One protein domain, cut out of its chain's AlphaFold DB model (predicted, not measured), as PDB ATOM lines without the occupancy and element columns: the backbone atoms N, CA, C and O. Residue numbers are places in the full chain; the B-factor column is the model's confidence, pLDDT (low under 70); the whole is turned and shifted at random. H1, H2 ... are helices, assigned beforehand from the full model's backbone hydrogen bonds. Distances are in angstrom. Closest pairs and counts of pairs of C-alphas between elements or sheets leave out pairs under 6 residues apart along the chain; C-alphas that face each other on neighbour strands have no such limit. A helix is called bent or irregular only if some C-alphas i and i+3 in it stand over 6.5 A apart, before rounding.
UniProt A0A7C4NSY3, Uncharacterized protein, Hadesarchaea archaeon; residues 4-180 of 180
ATOM      1  N   GLU A   4     186.791 194.243 249.098       84.31
ATOM      2  CA  GLU A   4     185.951 193.553 248.112       84.31
ATOM      3  C   GLU A   4     186.186 194.074 246.688       84.31
ATOM      4  O   GLU A   4     186.320 193.297 245.746       84.31
ATOM      5  N   THR A   5     186.339 195.391 246.531       88.12
ATOM      6  CA  THR A   5     186.633 196.012 245.235       88.12
ATOM      7  C   THR A   5     188.008 195.584 244.721       88.12
ATOM      8  O   THR A   5     188.162 195.345 243.529       88.12
ATOM      9  N   LYS A   6     189.017 195.435 245.597       86.88
ATOM     10  CA  LYS A   6     190.350 194.948 245.182       86.88
ATOM     11  C   LYS A   6     190.256 193.525 244.658       86.88
ATOM     12  O   LYS A   6     190.777 193.226 243.592       86.88
ATOM     13  N   LYS A   7     189.549 192.665 245.390       88.75
ATOM     14  CA  LYS A   7     189.328 191.272 245.009       88.75
ATOM     15  C   LYS A   7     188.615 191.162 243.657       88.75
ATOM     16  O   LYS A   7     189.032 190.362 242.824       88.75
ATOM     17  N   GLN A   8     187.587 191.979 243.425       91.75
ATOM     18  CA  GLN A   8     186.876 192.041 242.145       91.75
ATOM     19  C   GLN A   8     187.772 192.536 241.005       91.75
ATOM     20  O   GLN A   8     187.749 191.943 239.932       91.75
ATOM     21  N   LEU A   9     188.603 193.559 241.234       92.25
ATOM     22  CA  LEU A   9     189.562 194.021 240.226       92.25
ATOM     23  C   LEU A   9     190.589 192.941 239.876       92.25
ATOM     24  O   LEU A   9     190.864 192.736 238.701       92.25
ATOM     25  N   VAL A  10     191.128 192.217 240.862       92.00
ATOM     26  CA  VAL A  10     192.059 191.110 240.586       92.00
ATOM     27  C   VAL A  10     191.376 190.030 239.750       92.00
ATOM     28  O   VAL A  10     191.958 189.573 238.771       92.00
ATOM     29  N   TRP A  11     190.140 189.652 240.089       94.94
ATOM     30  CA  TRP A  11     189.353 188.720 239.275       94.94
ATOM     31  C   TRP A  11     189.159 189.222 237.847       94.94
ATOM     32  O   TRP A  11     189.387 188.467 236.904       94.94
ATOM     33  N   LEU A  12     188.783 190.494 237.695       95.31
ATOM     34  CA  LEU A  12     188.612 191.125 236.393       95.31
ATOM     35  C   LEU A  12     189.899 191.031 235.574       95.31
ATOM     36  O   LEU A  12     189.838 190.606 234.429       95.31
ATOM     37  N   PHE A  13     191.058 191.355 236.153       94.44
ATOM     38  CA  PHE A  13     192.338 191.245 235.455       94.44
ATOM     39  C   PHE A  13     192.691 189.798 235.107       94.44
ATOM     40  O   PHE A  13     193.078 189.537 233.976       94.44
ATOM     41  N   VAL A  14     192.528 188.847 236.029       95.19
ATOM     42  CA  VAL A  14     192.807 187.423 235.764       95.19
ATOM     43  C   VAL A  14     191.985 186.909 234.585       95.19
ATOM     44  O   VAL A  14     192.542 186.334 233.650       95.19
ATOM     45  N   ILE A  15     190.676 187.165 234.603       96.31
ATOM     46  CA  ILE A  15     189.770 186.732 233.538       96.31
ATOM     47  C   ILE A  15     190.078 187.490 232.247       96.31
ATOM     48  O   ILE A  15     190.198 186.857 231.206       96.31
ATOM     49  N   ALA A  16     190.259 188.812 232.305       96.44
ATOM     50  CA  ALA A  16     190.532 189.633 231.129       96.44
ATOM     51  C   ALA A  16     191.844 189.246 230.437       96.44
ATOM     52  O   ALA A  16     191.883 189.157 229.218       96.44
ATOM     53  N   PHE A  17     192.921 188.984 231.178       96.06
ATOM     54  CA  PHE A  17     194.180 188.551 230.568       96.06
ATOM     55  C   PHE A  17     194.048 187.168 229.936       96.06
ATOM     56  O   PHE A  17     194.521 186.974 228.816       96.06
ATOM     57  N   TRP A  18     193.372 186.228 230.605       96.88
ATOM     58  CA  TRP A  18     193.104 184.915 230.022       96.88
ATOM     59  C   TRP A  18     192.257 185.012 228.749       96.88
ATOM     60  O   TRP A  18     192.651 184.458 227.722       96.88
ATOM     61  N   THR A  19     191.146 185.758 228.773       97.06
ATOM     62  CA  THR A  19     190.293 185.936 227.590       97.06
ATOM     63  C   THR A  19     191.061 186.624 226.471       97.06
ATOM     64  O   THR A  19     191.049 186.139 225.347       97.06
ATOM     65  N   LEU A  20     191.810 187.691 226.752       96.69
ATOM     66  CA  LEU A  20     192.647 188.344 225.743       96.69
ATOM     67  C   LEU A  20     193.643 187.368 225.112       96.69
ATOM     68  O   LEU A  20     193.781 187.370 223.894       96.69
ATOM     69  N   GLY A  21     194.289 186.504 225.898       96.44
ATOM     70  CA  GLY A  21     195.200 185.480 225.382       96.44
ATOM     71  C   GLY A  21     194.502 184.448 224.500       96.44
ATOM     72  O   GLY A  21     194.978 184.130 223.409       96.44
ATOM     73  N   PHE A  22     193.340 183.974 224.947       96.81
ATOM     74  CA  PHE A  22     192.517 183.019 224.212       96.81
ATOM     75  C   PHE A  22     192.074 183.573 222.854       96.81
ATOM     76  O   PHE A  22     192.284 182.940 221.818       96.81
ATOM     77  N   PHE A  23     191.513 184.784 222.840       96.69
ATOM     78  CA  PHE A  23     191.070 185.442 221.612       96.69
ATOM     79  C   PHE A  23     192.271 185.835 220.733       96.69
ATOM     80  O   PHE A  23     192.267 185.589 219.528       96.69
ATOM     81  N   PHE A  24     193.356 186.352 221.307       95.44
ATOM     82  CA  PHE A  24     194.562 186.662 220.539       95.44
ATOM     83  C   PHE A  24     195.080 185.437 219.776       95.44
ATOM     84  O   PHE A  24     195.363 185.537 218.588       95.44
ATOM     85  N   SER A  25     195.118 184.262 220.406       94.94
ATOM     86  CA  SER A  25     195.524 183.029 219.721       94.94
ATOM     87  C   SER A  25     194.526 182.535 218.674       94.94
ATOM     88  O   SER A  25     194.924 181.850 217.734       94.94
ATOM     89  N   ARG A  26     193.234 182.842 218.829       92.00
ATOM     90  CA  ARG A  26     192.183 182.373 217.917       92.00
ATOM     91  C   ARG A  26     192.099 183.192 216.630       92.00
ATOM     92  O   ARG A  26     191.782 182.625 215.586       92.00
ATOM     93  N   TRP A  27     192.364 184.499 216.707       91.94
ATOM     94  CA  TRP A  27     192.251 185.432 215.574       91.94
ATOM     95  C   TRP A  27     193.589 185.981 215.075       91.94
ATOM     96  O   TRP A  27     193.636 186.605 214.020       91.94
ATOM     97  N   SER A  28     194.675 185.762 215.807       90.50
ATOM     98  CA  SER A  28     196.035 186.079 215.366       90.50
ATOM     99  C   SER A  28     196.880 184.812 215.357       90.50
ATOM    100  O   SER A  28     196.506 183.799 215.938       90.50
ATOM    101  N   ASN A  29     198.043 184.851 214.709       88.12
ATOM    102  CA  ASN A  29     199.040 183.800 214.870       88.12
ATOM    103  C   ASN A  29     200.015 184.233 215.973       88.12
ATOM    104  O   ASN A  29     200.898 185.052 215.699       88.12
ATOM    105  N   PRO A  30     199.852 183.764 217.225       90.12
ATOM    106  CA  PRO A  30     200.693 184.230 218.308       90.12
ATOM    107  C   PRO A  30     202.135 183.756 218.078       90.12
ATOM    108  O   PRO A  30     202.347 182.652 217.558       90.12
ATOM    109  N   PRO A  31     203.132 184.564 218.474       91.12
ATOM    110  CA  PRO A  31     204.536 184.210 218.314       91.12
ATOM    111  C   PRO A  31     204.850 182.897 219.040       91.12
ATOM    112  O   PRO A  31     204.246 182.589 220.070       91.12
ATOM    113  N   ALA A  32     205.825 182.137 218.526       92.25
ATOM    114  CA  ALA A  32     206.207 180.828 219.069       92.25
ATOM    115  C   ALA A  32     206.484 180.881 220.581       92.25
ATOM    116  O   ALA A  32     205.960 180.066 221.335       92.25
ATOM    117  N   PHE A  33     207.177 181.929 221.026       93.31
ATOM    118  CA  PHE A  33     207.443 182.207 222.434       93.31
ATOM    119  C   PHE A  33     206.182 182.220 223.317       93.31
ATOM    120  O   PHE A  33     206.165 181.624 224.391       93.31
ATOM    121  N   ALA A  34     205.095 182.854 222.862       91.94
ATOM    122  CA  ALA A  34     203.851 182.906 223.628       91.94
ATOM    123  C   ALA A  34     203.215 181.514 223.768       91.94
ATOM    124  O   ALA A  34     202.705 181.173 224.837       91.94
ATOM    125  N   LYS A  35     203.291 180.693 222.710       90.75
ATOM    126  CA  LYS A  35     202.822 179.300 222.731       90.75
ATOM    127  C   LYS A  35     203.682 178.435 223.654       90.75
ATOM    128  O   LYS A  35     203.139 177.608 224.378       90.75
ATOM    129  N   GLU A  36     204.998 178.633 223.666       92.94
ATOM    130  CA  GLU A  36     205.935 177.886 224.517       92.94
ATOM    131  C   GLU A  36     205.752 178.193 226.004       92.94
ATOM    132  O   GLU A  36     205.683 177.265 226.817       92.94
ATOM    133  N   ILE A  37     205.595 179.471 226.371       92.62
ATOM    134  CA  ILE A  37     205.264 179.832 227.754       92.62
ATOM    135  C   ILE A  37     203.917 179.232 228.130       92.62
ATOM    136  O   ILE A  37     203.816 178.583 229.170       92.62
ATOM    137  N   GLY A  38     202.905 179.407 227.275       92.06
ATOM    138  CA  GLY A  38     201.570 178.865 227.497       92.06
ATOM    139  C   GLY A  38     201.591 177.359 227.736       92.06
ATOM    140  O   GLY A  38     201.003 176.883 228.703       92.06
ATOM    141  N   ARG A  39     202.344 176.614 226.923       92.12
ATOM    142  CA  ARG A  39     202.557 175.172 227.088       92.12
ATOM    143  C   ARG A  39     203.214 174.827 228.422       92.12
ATOM    144  O   ARG A  39     202.796 173.875 229.068       92.12
ATOM    145  N   SER A  40     204.227 175.588 228.830       90.31
ATOM    146  CA  SER A  40     205.017 175.314 230.040       90.31
ATOM    147  C   SER A  40     204.211 175.469 231.331       90.31
ATOM    148  O   SER A  40     204.498 174.812 232.328       90.31
ATOM    149  N   ILE A  41     203.181 176.315 231.311       89.75
ATOM    150  CA  ILE A  41     202.254 176.530 232.433       89.75
ATOM    151  C   ILE A  41     200.941 175.751 232.263       89.75
ATOM    152  O   ILE A  41     199.943 176.040 232.935       89.75
ATOM    153  N   SER A  42     200.928 174.771 231.354       91.44
ATOM    154  CA  SER A  42     199.741 174.004 231.000       91.44
ATOM    155  C   SER A  42     199.895 172.508 231.117       91.44
ATOM    156  O   SER A  42     200.992 171.961 231.183       91.44
ATOM    157  N   VAL A  43     198.742 171.842 231.150       92.00
ATOM    158  CA  VAL A  43     198.690 170.390 231.094       92.00
ATOM    159  C   VAL A  43     199.050 169.944 229.664       92.00
ATOM    160  O   VAL A  43     198.513 170.505 228.700       92.00
ATOM    161  N   PRO A  44     199.950 168.956 229.498       90.81
ATOM    162  CA  PRO A  44     200.268 168.372 228.202       90.81
ATOM    163  C   PRO A  44     199.028 167.797 227.509       90.81
ATOM    164  O   PRO A  44     198.183 167.169 228.141       90.81
ATOM    165  N   LEU A  45     198.935 167.982 226.193       90.31
ATOM    166  CA  LEU A  45     197.795 167.516 225.390       90.31
ATOM    167  C   LEU A  45     197.833 166.014 225.086       90.31
ATOM    168  O   LEU A  45     196.814 165.446 224.718       90.31
ATOM    169  N   SER A  46     199.006 165.395 225.193       85.94
ATOM    170  CA  SER A  46     199.241 163.986 224.890       85.94
ATOM    171  C   SER A  46     200.424 163.473 225.707       85.94
ATOM    172  O   SER A  46     201.282 164.258 226.125       85.94
ATOM    173  N   GLY A  47     200.490 162.157 225.877       86.25
ATOM    174  CA  GLY A  47     201.576 161.462 226.557       86.25
ATOM    175  C   GLY A  47     201.038 160.428 227.536       86.25
ATOM    176  O   GLY A  47     199.892 160.001 227.427       86.25
ATOM    177  N   ASP A  48     201.875 160.034 228.486       91.94
ATOM    178  CA  ASP A  48     201.566 158.933 229.387       91.94
ATOM    179  C   ASP A  48     200.431 159.245 230.371       91.94
ATOM    180  O   ASP A  48     200.262 160.372 230.849       91.94
ATOM    181  N   ALA A  49     199.749 158.177 230.784       91.81
ATOM    182  CA  ALA A  49     198.697 158.158 231.797       91.81
ATOM    183  C   ALA A  49     199.039 158.901 233.093       91.81
ATOM    184  O   ALA A  49     198.152 159.448 233.742       91.81
ATOM    185  N   TRP A  50     200.307 158.935 233.501       92.44
ATOM    186  CA  TRP A  50     200.718 159.565 234.754       92.44
ATOM    187  C   TRP A  50     200.840 161.094 234.653       92.44
ATOM    188  O   TRP A  50     200.839 161.766 235.685       92.44
ATOM    189  N   LEU A  51     200.912 161.673 233.445       93.31
ATOM    190  CA  LEU A  51     201.122 163.114 233.266       93.31
ATOM    191  C   LEU A  51     200.038 163.963 233.949       93.31
ATOM    192  O   LEU A  51     200.405 164.884 234.680       93.31
ATOM    193  N   PRO A  52     198.727 163.680 233.817       93.50
ATOM    194  CA  PRO A  52     197.706 164.480 234.488       93.50
ATOM    195  C   PRO A  52     197.862 164.499 236.012       93.50
ATOM    196  O   PRO A  52     197.672 165.558 236.609       93.50
ATOM    197  N   LEU A  53     198.290 163.386 236.631       94.38
ATOM    198  CA  LEU A  53     198.515 163.273 238.085       94.38
ATOM    199  C   LEU A  53     199.533 164.291 238.603       94.38
ATOM    200  O   LEU A  53     199.416 164.764 239.732       94.38
ATOM    201  N   VAL A  54     200.506 164.653 237.768       94.38
ATOM    202  CA  VAL A  54     201.543 165.632 238.102       94.38
ATOM    203  C   VAL A  54     201.145 167.029 237.638       94.38
ATOM    204  O   VAL A  54     201.212 167.988 238.406       94.38
ATOM    205  N   TYR A  55     200.720 167.167 236.384       95.25
ATOM    206  CA  TYR A  55     200.534 168.478 235.774       95.25
ATOM    207  C   TYR A  55     199.286 169.203 236.277       95.25
ATOM    208  O   TYR A  55     199.327 170.423 236.385       95.25
ATOM    209  N   PHE A  56     198.209 168.509 236.656       95.62
ATOM    210  CA  PHE A  56     197.024 169.176 237.209       95.62
ATOM    211  C   PHE A  56     197.332 169.986 238.479       95.62
ATOM    212  O   PHE A  56     197.019 171.180 238.497       95.62
ATOM    213  N   PRO A  57     197.949 169.407 239.528       96.75
ATOM    214  CA  PRO A  57     198.343 170.185 240.698       96.75
ATOM    215  C   PRO A  57     199.473 171.164 240.396       96.75
ATOM    216  O   PRO A  57     199.457 172.287 240.904       96.75
ATOM    217  N   LEU A  58     200.430 170.791 239.541       96.19
ATOM    218  CA  LEU A  58     201.566 171.654 239.235       96.19
ATOM    219  C   LEU A  58     201.140 172.950 238.537       96.19
ATOM    220  O   LEU A  58     201.644 174.008 238.897       96.19
ATOM    221  N   THR A  59     200.193 172.912 237.593       95.50
ATOM    222  CA  THR A  59     199.728 174.128 236.902       95.50
ATOM    223  C   THR A  59     198.953 175.054 237.836       95.50
ATOM    224  O   THR A  59     199.063 176.276 237.718       95.50
ATOM    225  N   VAL A  60     198.217 174.501 238.807       96.12
ATOM    226  CA  VAL A  60     197.532 175.270 239.858       96.12
ATOM    227  C   VAL A  60     198.557 175.962 240.759       96.12
ATOM    228  O   VAL A  60     198.468 177.170 240.986       96.12
ATOM    229  N   VAL A  61     199.578 175.231 241.216       95.69
ATOM    230  CA  VAL A  61     200.679 175.792 242.016       95.69
ATOM    231  C   VAL A  61     201.454 176.844 241.231       95.69
ATOM    232  O   VAL A  61     201.671 177.939 241.744       95.69
ATOM    233  N   ALA A  62     201.815 176.563 239.980       93.94
ATOM    234  CA  ALA A  62     202.515 177.504 239.117       93.94
ATOM    235  C   ALA A  62     201.703 178.791 238.918       93.94
ATOM    236  O   ALA A  62     202.252 179.879 239.059       93.94
ATOM    237  N   SER A  63     200.392 178.687 238.681       94.00
ATOM    238  CA  SER A  63     199.499 179.846 238.530       94.00
ATOM    239  C   SER A  63     199.487 180.732 239.777       94.00
ATOM    240  O   SER A  63     199.586 181.954 239.670       94.00
ATOM    241  N   PHE A  64     199.423 180.123 240.966       94.56
ATOM    242  CA  PHE A  64     199.519 180.840 242.238       94.56
ATOM    243  C   PHE A  64     200.886 181.510 242.420       94.56
ATOM    244  O   PHE A  64     200.961 182.711 242.684       94.56
ATOM    245  N   VAL A  65     201.967 180.743 242.256       93.06
ATOM    246  CA  VAL A  65     203.342 181.198 242.496       93.06
ATOM    247  C   VAL A  65     203.724 182.313 241.527       93.06
ATOM    248  O   VAL A  65     204.237 183.337 241.964       93.06
ATOM    249  N   LEU A  66     203.430 182.169 240.234       91.94
ATOM    250  CA  LEU A  66     203.721 183.194 239.231       91.94
ATOM    251  C   LEU A  66     202.947 184.483 239.523       91.94
ATOM    252  O   LEU A  66     203.541 185.560 239.547       91.94
ATOM    253  N   ALA A  67     201.650 184.388 239.829       90.56
ATOM    254  CA  ALA A  67     200.855 185.553 240.210       90.56
ATOM    255  C   ALA A  67     201.401 186.245 241.472       90.56
ATOM    256  O   ALA A  67     201.393 187.477 241.548       90.56
ATOM    257  N   GLN A  68     201.922 185.469 242.429       90.00
ATOM    258  CA  GLN A  68     202.480 185.993 243.669       90.00
ATOM    259  C   GLN A  68     203.865 186.641 243.490       90.00
ATOM    260  O   GLN A  68     204.085 187.746 243.991       90.00
ATOM    261  N   LEU A  69     204.796 185.970 242.800       87.62
ATOM    262  CA  LEU A  69     206.204 186.378 242.675       87.62
ATOM    263  C   LEU A  69     206.368 187.718 241.959       87.62
ATOM    264  O   LEU A  69     207.204 188.530 242.341       87.62
ATOM    265  N   PHE A  70     205.540 187.976 240.952       83.75
ATOM    266  CA  PHE A  70     205.611 189.202 240.159       83.75
ATOM    267  C   PHE A  70     204.744 190.334 240.727       83.75
ATOM    268  O   PHE A  70     204.273 191.188 239.982       83.75
ATOM    269  N   PHE A  71     204.488 190.337 242.040       75.12
ATOM    270  CA  PHE A  71     203.700 191.364 242.731       75.12
ATOM    271  C   PHE A  71     202.302 191.618 242.127       75.12
ATOM    272  O   PHE A  71     201.771 192.721 242.214       75.12
ATOM    273  N   GLY A  72     201.678 190.597 241.528       68.19
ATOM    274  CA  GLY A  72     200.402 190.707 240.808       68.19
ATOM    275  C   GLY A  72     200.557 190.930 239.298       68.19
ATOM    276  O   GLY A  72     199.630 190.652 238.546       68.19
ATOM    277  N   GLY A  73     201.745 191.310 238.820       73.75
ATOM    278  CA  GLY A  73     202.095 191.333 237.392       73.75
ATOM    279  C   GLY A  73     202.151 189.940 236.756       73.75
ATOM    280  O   GLY A  73     202.061 189.799 235.539       73.75
ATOM    281  N   GLY A  74     202.201 188.886 237.575       75.25
ATOM    282  CA  GLY A  74     202.157 187.499 237.116       75.25
ATOM    283  C   GLY A  74     200.804 187.084 236.534       75.25
ATOM    284  O   GLY A  74     200.690 186.007 235.959       75.25
ATOM    285  N   ILE A  75     199.790 187.951 236.606       85.94
ATOM    286  CA  ILE A  75     198.535 187.782 235.866       85.94
ATOM    287  C   ILE A  75     198.785 187.720 234.346       85.94
ATOM    288  O   ILE A  75     198.032 187.057 233.642       85.94
ATOM    289  N   ILE A  76     199.883 188.293 233.833       91.31
ATOM    290  CA  ILE A  76     200.284 188.151 232.421       91.31
ATOM    291  C   ILE A  76     200.459 186.673 232.026       91.31
ATOM    292  O   ILE A  76     200.182 186.304 230.889       91.31
ATOM    293  N   PHE A  77     200.826 185.783 232.952       92.44
ATOM    294  CA  PHE A  77     200.890 184.351 232.650       92.44
ATOM    295  C   PHE A  77     199.518 183.746 232.334       92.44
ATOM    296  O   PHE A  77     199.448 182.780 231.582       92.44
ATOM    297  N   MET A  78     198.420 184.353 232.793       95.19
ATOM    298  CA  MET A  78     197.073 183.949 232.380       95.19
ATOM    299  C   MET A  78     196.819 184.230 230.897       95.19
ATOM    300  O   MET A  78     196.121 183.453 230.256       95.19
ATOM    301  N   PHE A  79     197.442 185.264 230.317       95.81
ATOM    302  CA  PHE A  79     197.398 185.497 228.870       95.81
ATOM    303  C   PHE A  79     198.088 184.374 228.100       95.81
ATOM    304  O   PHE A  79     197.495 183.796 227.193       95.81
ATOM    305  N   PHE A  80     199.308 183.998 228.489       95.88
ATOM    306  CA  PHE A  80     200.001 182.877 227.845       95.88
ATOM    307  C   PHE A  80     199.242 181.560 228.028       95.88
ATOM    308  O   PHE A  80     199.157 180.758 227.100       95.88
ATOM    309  N   ARG A  81     198.622 181.361 229.197       95.25
ATOM    310  CA  ARG A  81     197.750 180.215 229.438       95.25
ATOM    311  C   ARG A  81     196.550 180.223 228.489       95.25
ATOM    312  O   ARG A  81     196.293 179.210 227.853       95.25
ATOM    313  N   GLY A  82     195.893 181.371 228.318       96.25
ATOM    314  CA  GLY A  82     194.803 181.553 227.357       96.25
ATOM    315  C   GLY A  82     195.219 181.244 225.918       96.25
ATOM    316  O   GLY A  82     194.483 180.567 225.201       96.25
ATOM    317  N   VAL A  83     196.428 181.649 225.509       96.44
ATOM    318  CA  VAL A  83     196.994 181.295 224.194       96.44
ATOM    319  C   VAL A  83     197.079 179.773 224.015       96.44
ATOM    320  O   VAL A  83     196.706 179.245 222.968       96.44
ATOM    321  N   TRP A  84     197.531 179.045 225.037       95.69
ATOM    322  CA  TRP A  84     197.591 177.584 224.971       95.69
ATOM    323  C   TRP A  84     196.210 176.927 225.018       95.69
ATOM    324  O   TRP A  84     195.934 176.022 224.232       95.69
ATOM    325  N   ASP A  85     195.314 177.408 225.877       96.00
ATOM    326  CA  ASP A  85     193.953 176.881 225.991       96.00
ATOM    327  C   ASP A  85     193.158 177.060 224.687       96.00
ATOM    328  O   ASP A  85     192.344 176.206 224.346       96.00
ATOM    329  N   SER A  86     193.447 178.101 223.899       96.00
ATOM    330  CA  SER A  86     192.917 178.244 222.535       96.00
ATOM    331  C   SER A  86     193.330 177.077 221.631       96.00
ATOM    332  O   SER A  86     192.512 176.568 220.870       96.00
ATOM    333  N   THR A  87     194.560 176.571 221.771       94.19
ATOM    334  CA  THR A  87     195.024 175.379 221.042       94.19
ATOM    335  C   THR A  87     194.299 174.117 221.512       94.19
ATOM    336  O   THR A  87     193.907 173.299 220.680       94.19
ATOM    337  N   VAL A  88     194.087 173.959 222.828       94.56
ATOM    338  CA  VAL A  88     193.282 172.855 223.393       94.56
ATOM    339  C   VAL A  88     191.871 172.894 222.795       94.56
ATOM    340  O   VAL A  88     191.373 171.884 222.302       94.56
ATOM    341  N   PHE A  89     191.255 174.079 222.782       96.06
ATOM    342  CA  PHE A  89     189.911 174.291 222.260       96.06
ATOM    343  C   PHE A  89     189.818 174.001 220.761       96.06
ATOM    344  O   PHE A  89     188.927 173.272 220.344       96.06
ATOM    345  N   SER A  90     190.756 174.491 219.945       94.94
ATOM    346  CA  SER A  90     190.767 174.211 218.504       94.94
ATOM    347  C   SER A  90     190.933 172.725 218.188       94.94
ATOM    348  O   SER A  90     190.355 172.245 217.219       94.94
ATOM    349  N   ARG A  91     191.681 171.968 219.003       93.38
ATOM    350  CA  ARG A  91     191.763 170.507 218.844       93.38
ATOM    351  C   ARG A  91     190.456 169.817 219.205       93.38
ATOM    352  O   ARG A  91     190.056 168.897 218.504       93.38
ATOM    353  N   LEU A  92     189.798 170.256 220.275       94.00
ATOM    354  CA  LEU A  92     188.474 169.755 220.634       94.00
ATOM    355  C   LEU A  92     187.458 170.041 219.518       94.00
ATOM    356  O   LEU A  92     186.724 169.143 219.127       94.00
ATOM    357  N   GLU A  93     187.463 171.260 218.973       94.25
ATOM    358  CA  GLU A  93     186.614 171.682 217.853       94.25
ATOM    359  C   GLU A  93     186.847 170.810 216.609       94.25
ATOM    360  O   GLU A  93     185.883 170.330 216.020       94.25
ATOM    361  N   ALA A  94     188.108 170.532 216.259       91.88
ATOM    362  CA  ALA A  94     188.456 169.654 215.142       91.88
ATOM    363  C   ALA A  94     187.948 168.220 215.348       91.88
ATOM    364  O   ALA A  94     187.293 167.671 214.467       91.88
ATOM    365  N   ILE A  95     188.171 167.640 216.535       90.69
ATOM    366  CA  ILE A  95     187.692 166.288 216.842       90.69
ATOM    367  C   ILE A  95     186.161 166.243 216.749       90.69
ATOM    368  O   ILE A  95     185.618 165.345 216.115       90.69
ATOM    369  N   VAL A  96     185.453 167.230 217.305       90.12
ATOM    370  CA  VAL A  96     183.983 167.311 217.224       90.12
ATOM    371  C   VAL A  96     183.497 167.466 215.779       90.12
ATOM    372  O   VAL A  96     182.537 166.801 215.402       90.12
ATOM    373  N   ALA A  97     184.155 168.292 214.962       88.50
ATOM    374  CA  ALA A  97     183.779 168.511 213.563       88.50
ATOM    375  C   ALA A  97     183.977 167.264 212.682       88.50
ATOM    376  O   ALA A  97     183.200 167.031 211.759       88.50
ATOM    377  N   GLU A  98     184.997 166.458 212.973       84.06
ATOM    378  CA  GLU A  98     185.297 165.211 212.257       84.06
ATOM    379  C   GLU A  98     184.458 164.018 212.750       84.06
ATOM    380  O   GLU A  98     184.394 162.975 212.092       84.06
ATOM    381  N   THR A  99     183.799 164.151 213.904       79.75
ATOM    382  CA  THR A  99     183.056 163.054 214.526       79.75
ATOM    383  C   THR A  99     181.712 162.835 213.832       79.75
ATOM    384  O   THR A  99     180.748 163.571 214.040       79.75
ATOM    385  N   ASN A 100     181.601 161.747 213.068       76.88
ATOM    386  CA  ASN A 100     180.305 161.219 212.644       76.88
ATOM    387  C   ASN A 100     179.636 160.478 213.813       76.88
ATOM    388  O   ASN A 100     180.163 159.478 214.299       76.88
ATOM    389  N   LEU A 101     178.438 160.918 214.219       66.44
ATOM    390  CA  LEU A 101     177.662 160.362 215.347       66.44
ATOM    391  C   LEU A 101     177.378 158.851 215.244       66.44
ATOM    392  O   LEU A 101     177.065 158.208 216.241       66.44
ATOM    393  N   ILE A 102     177.482 158.289 214.041       69.56
ATOM    394  CA  ILE A 102     177.187 156.884 213.739       69.56
ATOM    395  C   ILE A 102     178.436 155.993 213.912       69.56
ATOM    396  O   ILE A 102     178.308 154.783 214.075       69.56
ATOM    397  N   SER A 103     179.644 156.567 213.916       71.12
ATOM    398  CA  SER A 103     180.912 155.821 213.928       71.12
ATOM    399  C   SER A 103     181.982 156.495 214.795       71.12
ATOM    400  O   SER A 103     183.106 156.723 214.345       71.12
ATOM    401  N   ILE A 104     181.633 156.850 216.034       77.38
ATOM    402  CA  ILE A 104     182.581 157.457 216.976       77.38
ATOM    403  C   ILE A 104     183.615 156.414 217.403       77.38
ATOM    404  O   ILE A 104     183.264 155.363 217.942       77.38
ATOM    405  N   GLN A 105     184.899 156.712 217.203       83.25
ATOM    406  CA  GLN A 105     185.971 155.892 217.761       83.25
ATOM    407  C   GLN A 105     186.072 156.133 219.271       83.25
ATOM    408  O   GLN A 105     186.145 157.277 219.721       83.25
ATOM    409  N   TYR A 106     186.127 155.059 220.064       83.00
ATOM    410  CA  TYR A 106     186.182 155.152 221.527       83.00
ATOM    411  C   TYR A 106     187.335 156.039 222.046       83.00
ATOM    412  O   TYR A 106     187.122 156.796 222.991       83.00
ATOM    413  N   GLY A 107     188.510 156.024 221.404       86.19
ATOM    414  CA  GLY A 107     189.648 156.876 221.791       86.19
ATOM    415  C   GLY A 107     189.408 158.377 221.588       86.19
ATOM    416  O   GLY A 107     189.790 159.206 222.418       86.19
ATOM    417  N   GLN A 108     188.652 158.759 220.553       88.94
ATOM    418  CA  GLN A 108     188.278 160.161 220.338       88.94
ATOM    419  C   GLN A 108     187.389 160.681 221.471       88.94
ATOM    420  O   GLN A 108     187.570 161.811 221.919       88.94
ATOM    421  N   LEU A 109     186.477 159.850 221.983       90.19
ATOM    422  CA  LEU A 109     185.597 160.218 223.094       90.19
ATOM    423  C   LEU A 109     186.390 160.458 224.388       90.19
ATOM    424  O   LEU A 109     186.147 161.439 225.093       90.19
ATOM    425  N   TRP A 110     187.388 159.619 224.666       92.50
ATOM    426  CA  TRP A 110     188.297 159.813 225.795       92.50
ATOM    427  C   TRP A 110     189.198 161.040 225.630       92.50
ATOM    428  O   TRP A 110     189.388 161.789 226.589       92.50
ATOM    429  N   THR A 111     189.668 161.316 224.411       92.56
ATOM    430  CA  THR A 111     190.420 162.541 224.092       92.56
ATOM    431  C   THR A 111     189.567 163.795 224.309       92.56
ATOM    432  O   THR A 111     190.019 164.754 224.939       92.56
ATOM    433  N   MET A 112     188.314 163.795 223.835       93.62
ATOM    434  CA  MET A 112     187.369 164.892 224.074       93.62
ATOM    435  C   MET A 112     187.158 165.107 225.575       93.62
ATOM    436  O   MET A 112     187.264 166.234 226.058       93.62
ATOM    437  N   PHE A 113     186.905 164.029 226.324       94.31
ATOM    438  CA  PHE A 113     186.733 164.094 227.773       94.31
ATOM    439  C   PHE A 113     187.983 164.651 228.467       94.31
ATOM    440  O   PHE A 113     187.869 165.522 229.327       94.31
ATOM    441  N   TYR A 114     189.181 164.242 228.045       95.25
ATOM    442  CA  TYR A 114     190.435 164.779 228.570       95.25
ATOM    443  C   TYR A 114     190.570 166.294 228.339       95.25
ATOM    444  O   TYR A 114     190.871 167.041 229.274       95.25
ATOM    445  N   TYR A 115     190.280 166.788 227.133       96.12
ATOM    446  CA  TYR A 115     190.304 168.228 226.851       96.12
ATOM    447  C   TYR A 115     189.243 169.003 227.642       96.12
ATOM    448  O   TYR A 115     189.523 170.102 228.129       96.12
ATOM    449  N   LEU A 116     188.059 168.420 227.847       95.94
ATOM    450  CA  LEU A 116     187.030 168.990 228.717       95.94
ATOM    451  C   LEU A 116     187.480 169.047 230.180       95.94
ATOM    452  O   LEU A 116     187.190 170.030 230.854       95.94
ATOM    453  N   MET A 117     188.244 168.070 230.674       96.50
ATOM    454  CA  MET A 117     188.822 168.129 232.021       96.50
ATOM    455  C   MET A 117     189.866 169.247 232.153       96.50
ATOM    456  O   MET A 117     189.918 169.932 233.179       96.50
ATOM    457  N   ILE A 118     190.675 169.488 231.115       96.06
ATOM    458  CA  ILE A 118     191.630 170.606 231.103       96.06
ATOM    459  C   ILE A 118     190.881 171.948 231.145       96.06
ATOM    460  O   ILE A 118     191.143 172.774 232.022       96.06
ATOM    461  N   LEU A 119     189.941 172.170 230.223       96.31
ATOM    462  CA  LEU A 119     189.256 173.460 230.063       96.31
ATOM    463  C   LEU A 119     188.171 173.706 231.122       96.31
ATOM    464  O   LEU A 119     188.015 174.822 231.608       96.31
ATOM    465  N   GLY A 120     187.414 172.676 231.482       95.81
ATOM    466  CA  GLY A 120     186.268 172.764 232.385       95.81
ATOM    467  C   GLY A 120     186.615 172.585 233.859       95.81
ATOM    468  O   GLY A 120     185.850 173.024 234.714       95.81
ATOM    469  N   CYS A 121     187.757 171.966 234.181       96.06
ATOM    470  CA  CYS A 121     188.122 171.679 235.570       96.06
ATOM    471  C   CYS A 121     189.484 172.265 235.961       96.06
ATOM    472  O   CYS A 121     189.559 173.035 236.919       96.06
ATOM    473  N   ASN A 122     190.561 171.961 235.228       96.75
ATOM    474  CA  ASN A 122     191.899 172.460 235.572       96.75
ATOM    475  C   ASN A 122     192.009 173.986 235.424       96.75
ATOM    476  O   ASN A 122     192.542 174.650 236.314       96.75
ATOM    477  N   LEU A 123     191.481 174.548 234.334       96.31
ATOM    478  CA  LEU A 123     191.529 175.986 234.076       96.31
ATOM    479  C   LEU A 123     190.842 176.814 235.184       96.31
ATOM    480  O   LEU A 123     191.509 177.697 235.726       96.31
ATOM    481  N   PRO A 124     189.589 176.542 235.605       96.94
ATOM    482  CA  PRO A 124     188.969 177.266 236.719       96.94
ATOM    483  C   PRO A 124     189.804 177.258 238.004       96.94
ATOM    484  O   PRO A 124     189.924 178.290 238.667       96.94
ATOM    485  N   LEU A 125     190.435 176.124 238.333       96.75
ATOM    486  CA  LEU A 125     191.333 176.033 239.486       96.75
ATOM    487  C   LEU A 125     192.583 176.903 239.309       96.75
ATOM    488  O   LEU A 125     193.000 177.565 240.259       96.75
ATOM    489  N   CYS A 126     193.157 176.947 238.105       95.88
ATOM    490  CA  CYS A 126     194.308 177.793 237.791       95.88
ATOM    491  C   CYS A 126     193.962 179.289 237.873       95.88
ATOM    492  O   CYS A 126     194.718 180.052 238.474       95.88
ATOM    493  N   LEU A 127     192.804 179.710 237.347       96.12
ATOM    494  CA  LEU A 127     192.334 181.099 237.449       96.12
ATOM    495  C   LEU A 127     192.117 181.503 238.914       96.12
ATOM    496  O   LEU A 127     192.531 182.583 239.336       96.12
ATOM    497  N   TRP A 128     191.526 180.618 239.719       96.12
ATOM    498  CA  TRP A 128     191.344 180.878 241.144       96.12
ATOM    499  C   TRP A 128     192.687 180.952 241.884       96.12
ATOM    500  O   TRP A 128     192.921 181.875 242.667       96.12
ATOM    501  N   ALA A 129     193.613 180.042 241.592       95.31
ATOM    502  CA  ALA A 129     194.960 180.064 242.147       95.31
ATOM    503  C   ALA A 129     195.706 181.363 241.800       95.31
ATOM    504  O   ALA A 129     196.281 181.999 242.685       95.31
ATOM    505  N   ALA A 130     195.626 181.814 240.547       94.94
ATOM    506  CA  ALA A 130     196.196 183.082 240.104       94.94
ATOM    507  C   ALA A 130     195.586 184.280 240.842       94.94
ATOM    508  O   ALA A 130     196.309 185.161 241.312       94.94
ATOM    509  N   GLN A 131     194.262 184.293 241.022       94.69
ATOM    510  CA  GLN A 131     193.582 185.337 241.784       94.69
ATOM    511  C   GLN A 131     194.038 185.370 243.246       94.69
ATOM    512  O   GLN A 131     194.271 186.456 243.790       94.69
ATOM    513  N   LEU A 132     194.186 184.210 243.891       93.62
ATOM    514  CA  LEU A 132     194.697 184.120 245.260       93.62
ATOM    515  C   LEU A 132     196.145 184.612 245.350       93.62
ATOM    516  O   LEU A 132     196.448 185.402 246.245       93.62
ATOM    517  N   GLY A 133     197.005 184.205 244.414       93.25
ATOM    518  CA  GLY A 133     198.411 184.613 244.356       93.25
ATOM    519  C   GLY A 133     198.572 186.124 244.188       93.25
ATOM    520  O   GLY A 133     199.256 186.766 244.985       93.25
ATOM    521  N   ALA A 134     197.856 186.717 243.230       92.44
ATOM    522  CA  ALA A 134     197.863 188.162 243.000       92.44
ATOM    523  C   ALA A 134     197.252 188.955 244.171       92.44
ATOM    524  O   ALA A 134     197.733 190.021 244.549       92.44
ATOM    525  N   SER A 135     196.199 188.433 244.805       90.44
ATOM    526  CA  SER A 135     195.618 189.092 245.983       90.44
ATOM    527  C   SER A 135     196.583 189.067 247.166       90.44
ATOM    528  O   SER A 135     196.673 190.033 247.926       90.44
ATOM    529  N   GLN A 136     197.321 187.968 247.324       89.88
ATOM    530  CA  GLN A 136     198.332 187.840 248.360       89.88
ATOM    531  C   GLN A 136     199.517 188.769 248.107       89.88
ATOM    532  O   GLN A 136     200.011 189.398 249.041       89.88
ATOM    533  N   SER A 137     199.955 188.903 246.859       90.19
ATOM    534  CA  SER A 137     201.064 189.787 246.523       90.19
ATOM    535  C   SER A 137     200.732 191.260 246.736       90.19
ATOM    536  O   SER A 137     201.579 192.004 247.226       90.19
ATOM    537  N   LEU A 138     199.490 191.678 246.467       88.31
ATOM    538  CA  LEU A 138     199.021 193.024 246.806       88.31
ATOM    539  C   LEU A 138     199.069 193.275 248.317       88.31
ATOM    540  O   LEU A 138     199.523 194.331 248.748       88.31
ATOM    541  N   LYS A 139     198.677 192.295 249.139       87.50
ATOM    542  CA  LYS A 139     198.791 192.396 250.605       87.50
ATOM    543  C   LYS A 139     200.244 192.498 251.063       87.50
ATOM    544  O   LYS A 139     200.543 193.259 251.979       87.50
ATOM    545  N   VAL A 140     201.150 191.745 250.437       87.81
ATOM    546  CA  VAL A 140     202.593 191.847 250.704       87.81
ATOM    547  C   VAL A 140     203.109 193.236 250.329       87.81
ATOM    548  O   VAL A 140     203.807 193.851 251.130       87.81
ATOM    549  N   LEU A 141     202.712 193.772 249.174       86.94
ATOM    550  CA  LEU A 141     203.076 195.123 248.749       86.94
ATOM    551  C   LEU A 141     202.575 196.186 249.736       86.94
ATOM    552  O   LEU A 141     203.320 197.088 250.107       86.94
ATOM    553  N   GLU A 142     201.341 196.059 250.224       87.38
ATOM    554  CA  GLU A 142     200.791 196.961 251.239       87.38
ATOM    555  C   GLU A 142     201.572 196.913 252.556       87.38
ATOM    556  O   GLU A 142     201.788 197.960 253.171       87.38
ATOM    557  N   ARG A 143     202.052 195.733 252.969       86.31
ATOM    558  CA  ARG A 143     202.938 195.603 254.137       86.31
ATOM    559  C   ARG A 143     204.289 196.269 253.918       86.31
ATOM    560  O   ARG A 143     204.772 196.935 254.825       86.31
ATOM    561  N   LEU A 144     204.880 196.119 252.731       87.12
ATOM    562  CA  LEU A 144     206.134 196.796 252.377       87.12
ATOM    563  C   LEU A 144     205.977 198.324 252.383       87.12
ATOM    564  O   LEU A 144     206.916 199.037 252.711       87.12
ATOM    565  N   GLN A 145     204.774 198.824 252.099       88.69
ATOM    566  CA  GLN A 145     204.409 200.239 252.232       88.69
ATOM    567  C   GLN A 145     204.093 200.666 253.681       88.69
ATOM    568  O   GLN A 145     203.620 201.779 253.899       88.69
ATOM    569  N   GLY A 146     204.306 199.798 254.676       86.25
ATOM    570  CA  GLY A 146     204.097 200.107 256.093       86.25
ATOM    571  C   GLY A 146     202.650 199.989 256.578       86.25
ATOM    572  O   GLY A 146     202.351 200.390 257.702       86.25
ATOM    573  N   LYS A 147     201.724 199.435 255.780       86.12
ATOM    574  CA  LYS A 147     200.340 199.214 256.227       86.12
ATOM    575  C   LYS A 147     200.247 197.958 257.095       86.12
ATOM    576  O   LYS A 147     200.745 196.890 256.737       86.12
ATOM    577  N   LEU A 148     199.535 198.065 258.216       77.12
ATOM    578  CA  LEU A 148     199.218 196.932 259.086       77.12
ATOM    579  C   LEU A 148     198.181 196.023 258.409       77.12
ATOM    580  O   LEU A 148     196.982 196.291 258.437       77.12
ATOM    581  N   VAL A 149     198.649 194.933 257.799       77.81
ATOM    582  CA  VAL A 149     197.799 193.924 257.145       77.81
ATOM    583  C   VAL A 149     197.872 192.606 257.911       77.81
ATOM    584  O   VAL A 149     198.949 192.018 258.033       77.81
ATOM    585  N   ARG A 150     196.721 192.097 258.373       75.12
ATOM    586  CA  ARG A 150     196.621 190.838 259.139       75.12
ATOM    587  C   ARG A 150     197.214 189.634 258.380       75.12
ATOM    588  O   ARG A 150     197.140 189.600 257.147       75.12
ATOM    589  N   PRO A 151     197.812 188.649 259.079       66.75
ATOM    590  CA  PRO A 151     198.270 187.396 258.476       66.75
ATOM    591  C   PRO A 151     197.110 186.646 257.812       66.75
ATOM    592  O   PRO A 151     195.997 186.595 258.323       66.75
ATOM    593  N   SER A 152     197.372 186.099 256.627       70.38
ATOM    594  CA  SER A 152     196.366 185.557 255.714       70.38
ATOM    595  C   SER A 152     196.310 184.029 255.789       70.38
ATOM    596  O   SER A 152     196.578 183.347 254.798       70.38
ATOM    597  N   GLU A 153     195.976 183.471 256.956       78.06
ATOM    598  CA  GLU A 153     195.829 182.011 257.115       78.06
ATOM    599  C   GLU A 153     194.786 181.412 256.162       78.06
ATOM    600  O   GLU A 153     194.931 180.288 255.684       78.06
ATOM    601  N   GLU A 154     193.775 182.203 255.811       83.50
ATOM    602  CA  GLU A 154     192.735 181.848 254.848       83.50
ATOM    603  C   GLU A 154     193.299 181.499 253.456       83.50
ATOM    604  O   GLU A 154     192.782 180.610 252.783       83.50
ATOM    605  N   VAL A 155     194.383 182.155 253.022       86.25
ATOM    606  CA  VAL A 155     194.996 181.899 251.704       86.25
ATOM    607  C   VAL A 155     195.660 180.525 251.674       86.25
ATOM    608  O   VAL A 155     195.515 179.807 250.688       86.25
ATOM    609  N   ARG A 156     196.319 180.126 252.771       87.56
ATOM    610  CA  ARG A 156     196.938 178.798 252.903       87.56
ATOM    611  C   ARG A 156     195.890 177.698 252.763       87.56
ATOM    612  O   ARG A 156     196.078 176.774 251.978       87.56
ATOM    613  N   TRP A 157     194.772 177.822 253.477       91.56
ATOM    614  CA  TRP A 157     193.688 176.841 253.414       91.56
ATOM    615  C   TRP A 157     193.032 176.774 252.037       91.56
ATOM    616  O   TRP A 157     192.813 175.681 251.521       91.56
ATOM    617  N   LYS A 158     192.780 177.922 251.399       94.19
ATOM    618  CA  LYS A 158     192.244 177.953 250.031       94.19
ATOM    619  C   LYS A 158     193.192 177.313 249.023       94.19
ATOM    620  O   LYS A 158     192.735 176.543 248.188       94.19
ATOM    621  N   MET A 159     194.493 177.568 249.133       94.69
ATOM    622  CA  MET A 159     195.477 176.945 248.251       94.69
ATOM    623  C   MET A 159     195.529 175.423 248.437       94.69
ATOM    624  O   MET A 159     195.522 174.692 247.453       94.69
ATOM    625  N   LEU A 160     195.506 174.934 249.684       95.25
ATOM    626  CA  LEU A 160     195.429 173.496 249.967       95.25
ATOM    627  C   LEU A 160     194.171 172.862 249.360       95.25
ATOM    628  O   LEU A 160     194.267 171.806 248.742       95.25
ATOM    629  N   MET A 161     193.012 173.521 249.472       96.69
ATOM    630  CA  MET A 161     191.772 173.046 248.848       96.69
ATOM    631  C   MET A 161     191.885 172.963 247.321       96.69
ATOM    632  O   MET A 161     191.462 171.965 246.742       96.69
ATOM    633  N   LEU A 162     192.492 173.961 246.666       96.88
ATOM    634  CA  LEU A 162     192.712 173.936 245.216       96.88
ATOM    635  C   LEU A 162     193.656 172.804 244.794       96.88
ATOM    636  O   LEU A 162     193.395 172.135 243.797       96.88
ATOM    637  N   ILE A 163     194.717 172.553 245.567       96.38
ATOM    638  CA  ILE A 163     195.644 171.443 245.312       96.38
ATOM    639  C   ILE A 163     194.913 170.105 245.455       96.38
ATOM    640  O   ILE A 163     194.966 169.285 244.542       96.38
ATOM    641  N   ILE A 164     194.170 169.892 246.543       97.12
ATOM    642  CA  ILE A 164     193.405 168.654 246.750       97.12
ATOM    643  C   ILE A 164     192.401 168.445 245.611       97.12
ATOM    644  O   ILE A 164     192.367 167.370 245.018       97.12
ATOM    645  N   ALA A 165     191.641 169.481 245.246       97.31
ATOM    646  CA  ALA A 165     190.701 169.415 244.131       97.31
ATOM    647  C   ALA A 165     191.404 169.056 242.813       97.31
ATOM    648  O   ALA A 165     190.926 168.202 242.070       97.31
ATOM    649  N   SER A 166     192.568 169.654 242.540       96.81
ATOM    650  CA  SER A 166     193.336 169.362 241.328       96.81
ATOM    651  C   SER A 166     193.843 167.919 241.275       96.81
ATOM    652  O   SER A 166     193.784 167.309 240.213       96.81
ATOM    653  N   ILE A 167     194.261 167.347 242.412       96.44
ATOM    654  CA  ILE A 167     194.685 165.944 242.515       96.44
ATOM    655  C   ILE A 167     193.495 165.016 242.260       96.44
ATOM    656  O   ILE A 167     193.607 164.072 241.483       96.44
ATOM    657  N   VAL A 168     192.335 165.308 242.858       97.00
ATOM    658  CA  VAL A 168     191.114 164.515 242.649       97.00
ATOM    659  C   VAL A 168     190.700 164.517 241.176       97.00
ATOM    660  O   VAL A 168     190.366 163.466 240.640       97.00
ATOM    661  N   LEU A 169     190.776 165.665 240.496       95.75
ATOM    662  CA  LEU A 169     190.450 165.791 239.067       95.75
ATOM    663  C   LEU A 169     191.514 165.184 238.145       95.75
ATOM    664  O   LEU A 169     191.221 164.839 236.997       95.75
ATOM    665  N   ALA A 170     192.740 165.022 238.634       94.75
ATOM    666  CA  ALA A 170     193.807 164.393 237.877       94.75
ATOM    667  C   ALA A 170     193.559 162.895 237.653       94.75
ATOM    668  O   ALA A 170     193.959 162.371 236.618       94.75
ATOM    669  N   ILE A 171     192.868 162.219 238.577       95.62
ATOM    670  CA  ILE A 171     192.552 160.783 238.488       95.62
ATOM    671  C   ILE A 171     191.682 160.464 237.257       95.62
ATOM    672  O   ILE A 171     192.132 159.693 236.409       95.62
ATOM    673  N   PRO A 172     190.480 161.053 237.079       95.31
ATOM    674  CA  PRO A 172     189.675 160.793 235.887       95.31
ATOM    675  C   PRO A 172     190.363 161.275 234.606       95.31
ATOM    676  O   PRO A 172     190.177 160.667 233.558       95.31
ATOM    677  N   SER A 173     191.202 162.312 234.678       93.44
ATOM    678  CA  SER A 173     191.975 162.798 233.526       93.44
ATOM    679  C   SER A 173     193.089 161.828 233.111       93.44
ATOM    680  O   SER A 173     193.337 161.635 231.925       93.44
ATOM    681  N   SER A 174     193.740 161.192 234.085       94.31
ATOM    682  CA  SER A 174     194.732 160.129 233.900       94.31
ATOM    683  C   SER A 174     194.106 158.880 233.280       94.31
ATOM    684  O   SER A 174     194.658 158.304 232.343       94.31
ATOM    685  N   LEU A 175     192.906 158.504 233.728       93.19
ATOM    686  CA  LEU A 175     192.135 157.445 233.078       93.19
ATOM    687  C   LEU A 175     191.776 157.838 231.643       93.19
ATOM    688  O   LEU A 175     191.990 157.044 230.736       93.19
ATOM    689  N   ALA A 176     191.315 159.071 231.428       92.12
ATOM    690  CA  ALA A 176     190.944 159.554 230.104       92.12
ATOM    691  C   ALA A 176     192.090 159.427 229.098       92.12
ATOM    692  O   ALA A 176     191.916 158.809 228.058       92.12
ATOM    693  N   ILE A 177     193.278 159.935 229.431       90.19
ATOM    694  CA  ILE A 177     194.426 159.869 228.519       90.19
ATOM    695  C   ILE A 177     194.950 158.433 228.320       90.19
ATOM    696  O   ILE A 177     195.608 158.164 227.325       90.19
ATOM    697  N   SER A 178     194.649 157.499 229.233       91.00
ATOM    698  CA  SER A 178     195.039 156.083 229.092       91.00
ATOM    699  C   SER A 178     194.243 155.344 228.015       91.00
ATOM    700  O   SER A 178     194.713 154.335 227.495       91.00
ATOM    701  N   TYR A 179     193.027 155.813 227.725       88.00
ATOM    702  CA  TYR A 179     192.112 155.211 226.752       88.00
ATOM    703  C   TYR A 179     191.870 156.105 225.526       88.00
ATOM    704  O   TYR A 179     191.053 155.747 224.675       88.00
ATOM    705  N   ALA A 180     192.534 157.264 225.473       81.88
ATOM    706  CA  ALA A 180     192.508 158.235 224.384       81.88
ATOM    707  C   ALA A 180     193.411 157.791 223.228       81.88
ATOM    708  O   ALA A 180     192.915 157.808 222.079       81.88
TER     709      ALA A 180
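What this domain is: This is residues 4 to 180 of the 180 residues of an uncharacterized protein of Hadesarchaea archaeon (UniProt A0A7C4NSY3). A long up-and-down bundle of four helices, H3, H4, H5 and H6, has the longest helix, H5, running through its middle, with H4 on one side of it, H6 on another and the shorter H3 beside it. H1 crosses obliquely over H4 and H5, and the short H2 lies across H4. The printed part has 177 residues with six named helices, H1 to H6 in chain order, and no named strand; the class is all helix. It is compact, with a radius of gyration of the C-alphas of 17.5 A, but elongated in outline, spanning 65 by 35 by 26 A.

How they stand to each other: H1, residues 4 to 27, touches residues 75 to 87 of H4, residues 73 to 98, at a steep tilt of 46 degrees, the same way; their closest C-alphas, Gly 21 and Phe 79, are 4.1 A apart. With residues 6 to 15 alone, H1 touches residues 127 to 135 of H5, residues 106 to 144, at a steep tilt of 42 degrees, opposite ways, the closest C-alphas being Trp 11 and Gln 131 at 6.0 A. H2, residues 32 to 40, touches residues 77 to 84 of H4 about perpendicular, at 89 degrees, with C-alphas 38 and 80 closest at 4.3 A. H3, residues 51 to 69, and H4 form a helical hairpin, with C-alphas 67 and 74 closest at 3.9 A. H3 touches residues 122 to 137 of H5 at a shallow tilt of 23 degrees, the same way, closest at C-alphas 68 and 133, 4.4 A. H4 and H5 are a hairpin at 11 degrees, closest at C-alphas 92 and 112, 6.1 A. H5 and H6, residues 153 to 179, are a hairpin at 16 degrees, closest at C-alphas 110 and 176, 5.1 A. Residues 162 to 174 of H6 touch H3, closest at C-alphas 53 and 170, 4.8 A. H4 and H6 are apart. Every O i to N i+4 pair is within hydrogen-bond range in H1 and H2, against 13 of 15 in H3, 18 of 22 in H4, 32 of 35 in H5 and 21 of 23 in H6.

Where its parts are: H1 begins at C-alpha 4, (185.951, 193.553, 248.112), and is 34.1 A long. H2 and H3 measure 12.3 A and 25.6 A, H4 40.0 A, H5 55.5 A and H6 40.7 A, ending at C-alpha 179, (192.112, 155.211, 226.752). H3 has a kink of 26 degrees near residue 60, and H6 one of 27 degrees near residue 172. H3, H4 and H5 are neither bent nor irregular, but only just: C-alphas 53 and 56 are 6.2 A apart, 73 and 76 6.2 A, and 120 and 123 6.4 A.

The domain as a whole: The two C-alphas farthest apart, Ile 102 and Gly 146, are 66.2 A apart. The printed part has no cut, and no link is long. The mean pLDDT of the printed part is 90.9; residues 72, 101 to 102 and 151 are under 70.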